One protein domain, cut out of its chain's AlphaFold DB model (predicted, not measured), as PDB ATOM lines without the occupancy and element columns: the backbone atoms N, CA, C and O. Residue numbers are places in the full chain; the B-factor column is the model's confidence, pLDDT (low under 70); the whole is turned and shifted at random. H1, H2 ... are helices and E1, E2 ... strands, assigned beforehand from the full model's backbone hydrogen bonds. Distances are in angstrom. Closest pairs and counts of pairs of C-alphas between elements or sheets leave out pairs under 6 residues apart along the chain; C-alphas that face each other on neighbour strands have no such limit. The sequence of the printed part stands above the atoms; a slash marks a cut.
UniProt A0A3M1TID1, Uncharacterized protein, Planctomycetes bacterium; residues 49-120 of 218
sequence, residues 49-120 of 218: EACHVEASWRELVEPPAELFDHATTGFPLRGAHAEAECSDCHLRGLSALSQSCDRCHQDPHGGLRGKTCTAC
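This is residues 49 to 120 of the 218 residues of an uncharacterized protein of Planctomycetes bacterium (UniProt A0A3M1TID1). This is a loose rod of loops with little regular structure: strand E1 lies toward one end, two tiny helices, H1 and H2, lie near the middle, and unnamed residues 90 to 120 run out to the other end. The printed part has 72 residues, 14 of them in named elements, in the order E1, H1, H2; the class is mixed. The radius of gyration of the C-alphas is 14.8 A, and the spans are 48 by 23 by 20 A.

Start at H1, residues 79 to 83; its single O i to N i+4 pair is out of hydrogen-bond range, but 2 of 2 O i to N i+3 pairs are within it. A tight link of 2 residues leads to H2, residues 86 to 89, too short for any O i to N i+4 pair; H1 and H2 are apart. E1, residues 56 to 60, pairs with no named strand and is apart from H1. The closest C-alphas of E1 and H2 are those of Leu 60 and Cys 86, 7.0 A apart.

Find C-alpha 79 at (188.102, 275.533, 229.431); H1 runs 7.6 A from there. E1 begins at (173.703, 294.091, 243.561) and spans 8.3 A. H2 spans 6.1 A to C-alpha 89 at (178.394, 274.192, 240.249).

The C-alphas of Glu 54 and Leu 112 are farthest apart, 48.2 A. The printed part has no cut; E1 to H1 is a long link. Of the printed residues, one, residue 50, has a pLDDT under 70, and the mean pLDDT of the printed part is 84.4.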
ATOM      1  N   GLU A  49     181.848 291.100 250.515       71.19
ATOM      2  CA  GLU A  49     182.537 291.554 249.309       71.19
ATOM      3  C   GLU A  49     183.371 290.474 248.609       71.19
ATOM      4  O   GLU A  49     183.788 290.671 247.474       71.19
ATOM      5  N   ALA A  50     183.606 289.325 249.250       69.19
ATOM      6  CA  ALA A  50     184.266 288.202 248.593       69.19
ATOM      7  C   ALA A  50     183.376 287.556 247.519       69.19
ATOM      8  O   ALA A  50     183.887 286.874 246.646       69.19
ATOM      9  N   CYS A  51     182.055 287.744 247.581       70.75
ATOM     10  CA  CYS A  51     181.138 287.134 246.615       70.75
ATOM     11  C   CYS A  51     180.075 288.102 246.086       70.75
ATOM     12  O   CYS A  51     179.449 287.813 245.071       70.75
ATOM     13  N   HIS A  52     179.833 289.223 246.768       76.50
ATOM     14  CA  HIS A  52     178.808 290.196 246.402       76.50
ATOM     15  C   HIS A  52     179.428 291.534 246.020       76.50
ATOM     16  O   HIS A  52     180.405 291.980 246.620       76.50
ATOM     17  N   VAL A  53     178.789 292.223 245.078       76.62
ATOM     18  CA  VAL A  53     179.106 293.613 244.750       76.62
ATOM     19  C   VAL A  53     178.092 294.550 245.399       76.62
ATOM     20  O   VAL A  53     176.903 294.245 245.474       76.62
ATOM     21  N   GLU A  54     178.532 295.728 245.843       79.56
ATOM     22  CA  GLU A  54     177.646 296.722 246.477       79.56
ATOM     23  C   GLU A  54     176.471 297.122 245.564       79.56
ATOM     24  O   GLU A  54     175.365 297.391 246.034       79.56
ATOM     25  N   ALA A  55     176.690 297.093 244.246       82.12
ATOM     26  CA  ALA A  55     175.679 297.401 243.240       82.12
ATOM     27  C   ALA A  55     174.508 296.396 243.206       82.12
ATOM     28  O   ALA A  55     173.411 296.756 242.775       82.12
ATOM     29  N   SER A  56     174.714 295.147 243.638       79.31
ATOM     30  CA  SER A  56     173.703 294.091 243.561       79.31
ATOM     31  C   SER A  56     174.000 292.926 244.504       79.31
ATOM     32  O   SER A  56     174.997 292.227 244.375       79.31
ATOM     33  N   TRP A  57     173.039 292.619 245.379       74.94
ATOM     34  CA  TRP A  57     173.070 291.422 246.232       74.94
ATOM     35  C   TRP A  57     172.713 290.122 245.499       74.94
ATOM     36  O   TRP A  57     172.862 289.041 246.064       74.94
ATOM     37  N   ARG A  58     172.180 290.211 244.274       75.62
ATOM     38  CA  ARG A  58     171.831 289.033 243.458       75.62
ATOM     39  C   ARG A  58     172.953 288.609 242.528       75.62
ATOM     40  O   ARG A  58     172.978 287.455 242.120       75.62
ATOM     41  N   GLU A  59     173.811 289.548 242.163       75.56
ATOM     42  CA  GLU A  59     174.964 289.282 241.323       75.56
ATOM     43  C   GLU A  59     176.061 288.679 242.195       75.56
ATOM     44  O   GLU A  59     176.373 289.206 243.268       75.56
ATOM     45  N   LEU A  60     176.581 287.541 241.752       74.81
ATOM     46  CA  LEU A  60     177.736 286.907 242.356       74.81
ATOM     47  C   LEU A  60     178.910 287.133 241.420       74.81
ATOM     48  O   LEU A  60     178.782 286.924 240.217       74.81
ATOM     49  N   VAL A  61     180.031 287.567 241.975       75.31
ATOM     50  CA  VAL A  61     181.272 287.751 241.225       75.31
ATOM     51  C   VAL A  61     182.348 286.869 241.824       75.31
ATOM     52  O   VAL A  61     182.335 286.598 243.027       75.31
ATOM     53  N   GLU A  62     183.285 286.427 240.989       75.06
ATOM     54  CA  GLU A  62     184.489 285.795 241.510       75.06
ATOM     55  C   GLU A  62     185.303 286.852 242.283       75.06
ATOM     56  O   GLU A  62     185.528 287.954 241.762       75.06
ATOM     57  N   PRO A  63     185.713 286.571 243.533       75.62
ATOM     58  CA  PRO A  63     186.576 287.474 244.279       75.62
ATOM     59  C   PRO A  63     187.919 287.681 243.568       75.62
ATOM     60  O   PRO A  63     188.377 286.807 242.833       75.62
ATOM     61  N   PRO A  64     188.620 288.792 243.855       75.75
ATOM     62  CA  PRO A  64     190.030 288.920 243.515       75.75
ATOM     63  C   PRO A  64     190.838 287.719 244.026       75.75
ATOM     64  O   PRO A  64     190.590 287.226 245.132       75.75
ATOM     65  N   ALA A  65     191.834 287.287 243.247       78.19
ATOM     66  CA  ALA A  65     192.649 286.106 243.546       78.19
ATOM     67  C   ALA A  65     193.372 286.192 244.906       78.19
ATOM     68  O   ALA A  65     193.714 285.172 245.502       78.19
ATOM     69  N   GLU A  66     193.582 287.402 245.434       78.75
ATOM     70  CA  GLU A  66     194.137 287.634 246.769       78.75
ATOM     71  C   GLU A  66     193.195 287.197 247.903       78.75
ATOM     72  O   GLU A  66     193.660 286.925 249.011       78.75
ATOM     73  N   LEU A  67     191.883 287.154 247.647       76.06
ATOM     74  CA  LEU A  67     190.871 286.687 248.595       76.06
ATOM     75  C   LEU A  67     190.549 285.210 248.379       76.06
ATOM     76  O   LEU A  67     190.484 284.453 249.348       76.06
ATOM     77  N   PHE A  68     190.347 284.798 247.129       81.00
ATOM     78  CA  PHE A  68     190.118 283.400 246.787       81.00
ATOM     79  C   PHE A  68     190.428 283.140 245.313       81.00
ATOM     80  O   PHE A  68     190.056 283.919 244.445       81.00
ATOM     81  N   ASP A  69     191.096 282.018 245.053       83.81
ATOM     82  CA  ASP A  69     191.516 281.602 243.718       83.81
ATOM     83  C   ASP A  69     191.253 280.103 243.529       83.81
ATOM     84  O   ASP A  69     191.860 279.257 244.204       83.81
ATOM     85  N   HIS A  70     190.378 279.762 242.578       88.62
ATOM     86  CA  HIS A  70     190.077 278.378 242.213       88.62
ATOM     87  C   HIS A  70     191.322 277.582 241.794       88.62
ATOM     88  O   HIS A  70     191.361 276.366 242.015       88.62
ATOM     89  N   ALA A  71     192.356 278.228 241.244       89.31
ATOM     90  CA  ALA A  71     193.598 277.577 240.826       89.31
ATOM     91  C   ALA A  71     194.385 276.959 241.991       89.31
ATOM     92  O   ALA A  71     195.175 276.035 241.783       89.31
ATOM     93  N   THR A  72     194.141 277.426 243.216       86.44
ATOM     94  CA  THR A  72     194.749 276.889 244.443       86.44
ATOM     95  C   THR A  72     193.970 275.714 245.035       86.44
ATOM     96  O   THR A  72     194.423 275.071 245.985       86.44
ATOM     97  N   THR A  73     192.798 275.408 244.478       85.75
ATOM     98  CA  THR A  73     191.928 274.325 244.937       85.75
ATOM     99  C   THR A  73     192.174 273.037 244.146       85.75
ATOM    100  O   THR A  73     192.960 272.979 243.202       85.75
ATOM    101  N   GLY A  74     191.452 271.970 244.497       85.44
ATOM    102  CA  GLY A  74     191.413 270.766 243.667       85.44
ATOM    103  C   GLY A  74     190.706 270.969 242.317       85.44
ATOM    104  O   GLY A  74     190.887 270.152 241.416       85.44
ATOM    105  N   PHE A  75     189.906 272.019 242.140       88.62
ATOM    106  CA  PHE A  75     189.123 272.239 240.924       88.62
ATOM    107  C   PHE A  75     189.481 273.587 240.277       88.62
ATOM    108  O   PHE A  75     188.710 274.540 240.357       88.62
ATOM    109  N   PRO A  76     190.663 273.695 239.646       90.00
ATOM    110  CA  PRO A  76     191.010 274.859 238.837       90.00
ATOM    111  C   PRO A  76     190.037 275.001 237.659       90.00
ATOM    112  O   PRO A  76     189.872 274.064 236.872       90.00
ATOM    113  N   LEU A  77     189.430 276.180 237.518       90.62
ATOM    114  CA  LEU A  77     188.530 276.477 236.409       90.62
ATOM    115  C   LEU A  77     189.337 276.599 235.111       90.62
ATOM    116  O   LEU A  77     190.208 277.454 234.967       90.62
ATOM    117  N   ARG A  78     189.078 275.693 234.170       90.25
ATOM    118  CA  ARG A  78     189.717 275.652 232.851       90.25
ATOM    119  C   ARG A  78     188.686 275.351 231.783       90.25
ATOM    120  O   ARG A  78     187.714 274.637 232.040       90.25
ATOM    121  N   GLY A  79     188.958 275.825 230.571       92.50
ATOM    122  CA  GLY A  79     188.102 275.533 229.431       92.50
ATOM    123  C   GLY A  79     186.692 276.067 229.640       92.50
ATOM    124  O   GLY A  79     186.523 277.157 230.180       92.50
ATOM    125  N   ALA A  80     185.693 275.256 229.301       92.12
ATOM    126  CA  ALA A  80     184.289 275.610 229.467       92.12
ATOM    127  C   ALA A  80     183.896 275.897 230.931       92.12
ATOM    128  O   ALA A  80     182.969 276.662 231.173       92.12
ATOM    129  N   HIS A  81     184.605 275.340 231.922       93.19
ATOM    130  CA  HIS A  81     184.320 275.635 233.332       93.19
ATOM    131  C   HIS A  81     184.737 277.050 233.755       93.19
ATOM    132  O   HIS A  81     184.244 277.529 234.768       93.19
ATOM    133  N   ALA A  82     185.634 277.716 233.019       91.88
ATOM    134  CA  ALA A  82     186.031 279.096 233.318       91.88
ATOM    135  C   ALA A  82     184.950 280.124 232.946       91.88
ATOM    136  O   ALA A  82     185.013 281.264 233.391       91.88
ATOM    137  N   GLU A  83     183.968 279.719 232.140       90.44
ATOM    138  CA  GLU A  83     182.830 280.549 231.732       90.44
ATOM    139  C   GLU A  83     181.554 280.219 232.527       90.44
ATOM    140  O   GLU A  83     180.507 280.809 232.277       90.44
ATOM    141  N   ALA A  84     181.618 279.252 233.450       89.88
ATOM    142  CA  ALA A  84     180.468 278.823 234.233       89.88
ATOM    143  C   ALA A  84     180.133 279.834 235.336       89.88
ATOM    144  O   ALA A  84     181.017 280.370 236.005       89.88
ATOM    145  N   GLU A  85     178.841 280.030 235.579       88.06
ATOM    146  CA  GLU A  85     178.373 280.847 236.690       88.06
ATOM    147  C   GLU A  85     178.552 280.095 238.014       88.06
ATOM    148  O   GLU A  85     178.483 278.862 238.080       88.06
ATOM    149  N   CYS A  86     178.689 280.832 239.119       86.06
ATOM    150  CA  CYS A  86     178.854 280.243 240.454       86.06
ATOM    151  C   CYS A  86     177.769 279.189 240.759       86.06
ATOM    152  O   CYS A  86     178.040 278.121 241.317       86.06
ATOM    153  N   SER A  87     176.522 279.488 240.377       86.19
ATOM    154  CA  SER A  87     175.356 278.636 240.621       86.19
ATOM    155  C   SER A  87     175.318 277.362 239.787       86.19
ATOM    156  O   SER A  87     174.598 276.440 240.167       86.19
ATOM    157  N   ASP A  88     176.075 277.275 238.695       89.19
ATOM    158  CA  ASP A  88     176.086 276.084 237.840       89.19
ATOM    159  C   ASP A  88     176.728 274.893 238.561       89.19
ATOM    160  O   ASP A  88     176.363 273.737 238.340       89.19
ATOM    161  N   CYS A  89     177.647 275.185 239.484       89.06
ATOM    162  CA  CYS A  89     178.394 274.192 240.249       89.06
ATOM    163  C   CYS A  89     178.005 274.193 241.740       89.06
ATOM    164  O   CYS A  89     177.814 273.131 242.341       89.06
ATOM    165  N   HIS A  90     177.814 275.367 242.352       87.88
ATOM    166  CA  HIS A  90     177.497 275.514 243.778       87.88
ATOM    167  C   HIS A  90     175.992 275.467 244.075       87.88
ATOM    168  O   HIS A  90     175.410 276.359 244.696       87.88
ATOM    169  N   LEU A  91     175.359 274.354 243.700       83.06
ATOM    170  CA  LEU A  91     173.908 274.135 243.815       83.06
ATOM    171  C   LEU A  91     173.366 274.212 245.255       83.06
ATOM    172  O   LEU A  91     172.164 274.376 245.468       83.06
ATOM    173  N   ARG A  92     174.229 274.007 246.257       82.31
ATOM    174  CA  ARG A  92     173.874 273.968 247.687       82.31
ATOM    175  C   ARG A  92     174.929 274.676 248.539       82.31
ATOM    176  O   ARG A  92     175.392 274.134 249.540       82.31
ATOM    177  N   GLY A  93     175.296 275.887 248.125       79.56
ATOM    178  CA  GLY A  93     176.309 276.708 248.789       79.56
ATOM    179  C   GLY A  93     177.742 276.379 248.361       79.56
ATOM    180  O   GLY A  93     177.977 275.525 247.506       79.56
ATOM    181  N   LEU A  94     178.703 277.072 248.975       78.88
ATOM    182  CA  LEU A  94     180.114 277.107 248.562       78.88
ATOM    183  C   LEU A  94     180.977 276.006 249.203       78.88
ATOM    184  O   LEU A  94     182.115 276.232 249.605       78.88
ATOM    185  N   SER A  95     180.432 274.800 249.355       81.31
ATOM    186  CA  SER A  95     181.212 273.664 249.849       81.31
ATOM    187  C   SER A  95     182.146 273.113 248.770       81.31
ATOM    188  O   SER A  95     181.916 273.283 247.572       81.31
ATOM    189  N   ALA A  96     183.206 272.426 249.205       83.19
ATOM    190  CA  ALA A  96     184.111 271.737 248.296       83.19
ATOM    191  C   ALA A  96     183.340 270.730 247.427       83.19
ATOM    192  O   ALA A  96     182.612 269.872 247.938       83.19
ATOM    193  N   LEU A  97     183.522 270.839 246.112       87.50
ATOM    194  CA  LEU A  97     182.890 269.976 245.122       87.50
ATOM    195  C   LEU A  97     183.776 268.771 244.800       87.50
ATOM    196  O   LEU A  97     184.986 268.762 245.027       87.50
ATOM    197  N   SER A  98     183.162 267.722 244.261       88.75
ATOM    198  CA  SER A  98     183.914 266.577 243.759       88.75
ATOM    199  C   SER A  98     184.569 266.910 242.421       88.75
ATOM    200  O   SER A  98     183.930 267.475 241.544       88.75
ATOM    201  N   GLN A  99     185.812 266.469 242.234       88.88
ATOM    202  CA  GLN A  99     186.514 266.545 240.947       88.88
ATOM    203  C   GLN A  99     186.060 265.469 239.947       88.88
ATOM    204  O   GLN A  99     186.542 265.425 238.818       88.88
ATOM    205  N   SER A 100     185.186 264.545 240.356       90.38
ATOM    206  CA  SER A 100     184.698 263.489 239.472       90.38
ATOM    207  C   SER A 100     183.602 264.033 238.559       90.38
ATOM    208  O   SER A 100     182.577 264.518 239.039       90.38
ATOM    209  N   CYS A 101     183.803 263.918 237.244       92.44
ATOM    210  CA  CYS A 101     182.900 264.465 236.229       92.44
ATOM    211  C   CYS A 101     181.450 263.981 236.406       92.44
ATOM    212  O   CYS A 101     180.518 264.758 236.225       92.44
ATOM    213  N   ASP A 102     181.262 262.724 236.829       91.12
ATOM    214  CA  ASP A 102     179.956 262.073 237.015       91.12
ATOM    215  C   ASP A 102     179.130 262.630 238.186       91.12
ATOM    216  O   ASP A 102     177.980 262.236 238.379       91.12
ATOM    217  N   ARG A 103     179.696 263.531 238.997       90.81
ATOM    218  CA  ARG A 103     178.971 264.178 240.100       90.81
ATOM    219  C   ARG A 103     178.147 265.376 239.654       90.81
ATOM    220  O   ARG A 103     177.168 265.689 240.327       90.81
ATOM    221  N   CYS A 104     178.529 265.996 238.542       91.31
ATOM    222  CA  CYS A 104     177.844 267.153 237.967       91.31
ATOM    223  C   CYS A 104     177.289 266.837 236.573       91.31
ATOM    224  O   CYS A 104     176.167 267.225 236.256       91.31
ATOM    225  N   HIS A 105     178.028 266.084 235.759       92.31
ATOM    226  CA  HIS A 105     177.627 265.729 234.403       92.31
ATOM    227  C   HIS A 105     177.045 264.321 234.339       92.31
ATOM    228  O   HIS A 105     177.579 263.370 234.910       92.31
ATOM    229  N   GLN A 106     175.958 264.176 233.587       91.38
ATOM    230  CA  GLN A 106     175.408 262.868 233.269       91.38
ATOM    231  C   GLN A 106     176.314 262.156 232.261       91.38
ATOM    232  O   GLN A 106     176.714 262.756 231.267       91.38
ATOM    233  N   ASP A 107     176.602 260.874 232.490       89.44
ATOM    234  CA  ASP A 107     177.350 260.065 231.531       89.44
ATOM    235  C   ASP A 107     176.449 259.661 230.348       89.44
ATOM    236  O   ASP A 107     175.553 258.825 230.524       89.44
ATOM    237  N   PRO A 108     176.677 260.198 229.132       85.06
ATOM    238  CA  PRO A 108     175.900 259.807 227.962       85.06
ATOM    239  C   PRO A 108     176.204 258.373 227.515       85.06
ATOM    240  O   PRO A 108     175.434 257.815 226.742       85.06
ATOM    241  N   HIS A 109     177.293 257.765 227.998       82.31
ATOM    242  CA  HIS A 109     177.702 256.408 227.644       82.31
ATOM    243  C   HIS A 109     177.073 255.331 228.531       82.31
ATOM    244  O   HIS A 109     177.469 254.172 228.425       82.31
ATOM    245  N   GLY A 110     176.163 255.676 229.446       84.81
ATOM    246  CA  GLY A 110     175.457 254.691 230.272       84.81
ATOM    247  C   GLY A 110     176.363 253.822 231.159       84.81
ATOM    248  O   GLY A 110     176.018 252.679 231.447       84.81
ATOM    249  N   GLY A 111     177.531 254.322 231.572       85.06
ATOM    250  CA  GLY A 111     178.492 253.633 232.440       85.06
ATOM    251  C   GLY A 111     179.487 252.722 231.714       85.06
ATOM    252  O   GLY A 111     180.359 252.127 232.348       85.06
ATOM    253  N   LEU A 112     179.407 252.620 230.387       81.56
ATOM    254  CA  LEU A 112     180.155 251.631 229.599       81.56
ATOM    255  C   LEU A 112     181.620 252.011 229.345       81.56
ATOM    256  O   LEU A 112     182.406 251.178 228.895       81.56
ATOM    257  N   ARG A 113     181.996 253.267 229.610       79.56
ATOM    258  CA  ARG A 113     183.354 253.803 229.388       79.56
ATOM    259  C   ARG A 113     184.145 254.013 230.677       79.56
ATOM    260  O   ARG A 113     185.253 254.541 230.641       79.56
ATOM    261  N   GLY A 114     183.608 253.553 231.806       85.50
ATOM    262  CA  GLY A 114     184.181 253.823 233.119       85.50
ATOM    263  C   GLY A 114     184.035 255.294 233.519       85.50
ATOM    264  O   GLY A 114     183.285 256.049 232.912       85.50
ATOM    265  N   LYS A 115     184.746 255.695 234.578       88.00
ATOM    266  CA  LYS A 115     184.621 257.034 235.187       88.00
ATOM    267  C   LYS A 115     185.728 258.014 234.795       88.00
ATOM    268  O   LYS A 115     185.695 259.172 235.195       88.00
ATOM    269  N   THR A 116     186.724 257.561 234.037       90.31
ATOM    270  CA  THR A 116     187.859 258.391 233.618       90.31
ATOM    271  C   THR A 116     187.520 259.102 232.312       90.31
ATOM    272  O   THR A 116     188.033 258.759 231.251       90.31
ATOM    273  N   CYS A 117     186.633 260.095 232.383       91.44
ATOM    274  CA  CYS A 117     186.177 260.866 231.219       91.44
ATOM    275  C   CYS A 117     187.349 261.524 230.472       91.44
ATOM    276  O   CYS A 117     187.363 261.565 229.243       91.44
ATOM    277  N   THR A 118     188.369 261.944 231.228       90.19
ATOM    278  CA  THR A 118     189.594 262.588 230.733       90.19
ATOM    279  C   THR A 118     190.503 261.683 229.906       90.19
ATOM    280  O   THR A 118     191.466 262.157 229.312       90.19
ATOM    281  N   ALA A 119     190.205 260.382 229.818       87.88
ATOM    282  CA  ALA A 119     190.889 259.495 228.883       87.88
ATOM    283  C   ALA A 119     190.592 259.855 227.415       87.88
ATOM    284  O   ALA A 119     191.408 259.554 226.542       87.88
ATOM    285  N   CYS A 120     189.439 260.485 227.149       86.44
ATOM    286  CA  CYS A 120     188.989 260.827 225.796       86.44
ATOM    287  C   CYS A 120     188.527 262.282 225.652       86.44
ATOM    288  O   CYS A 120     188.742 262.875 224.598       86.44
TER     289      CYS A 120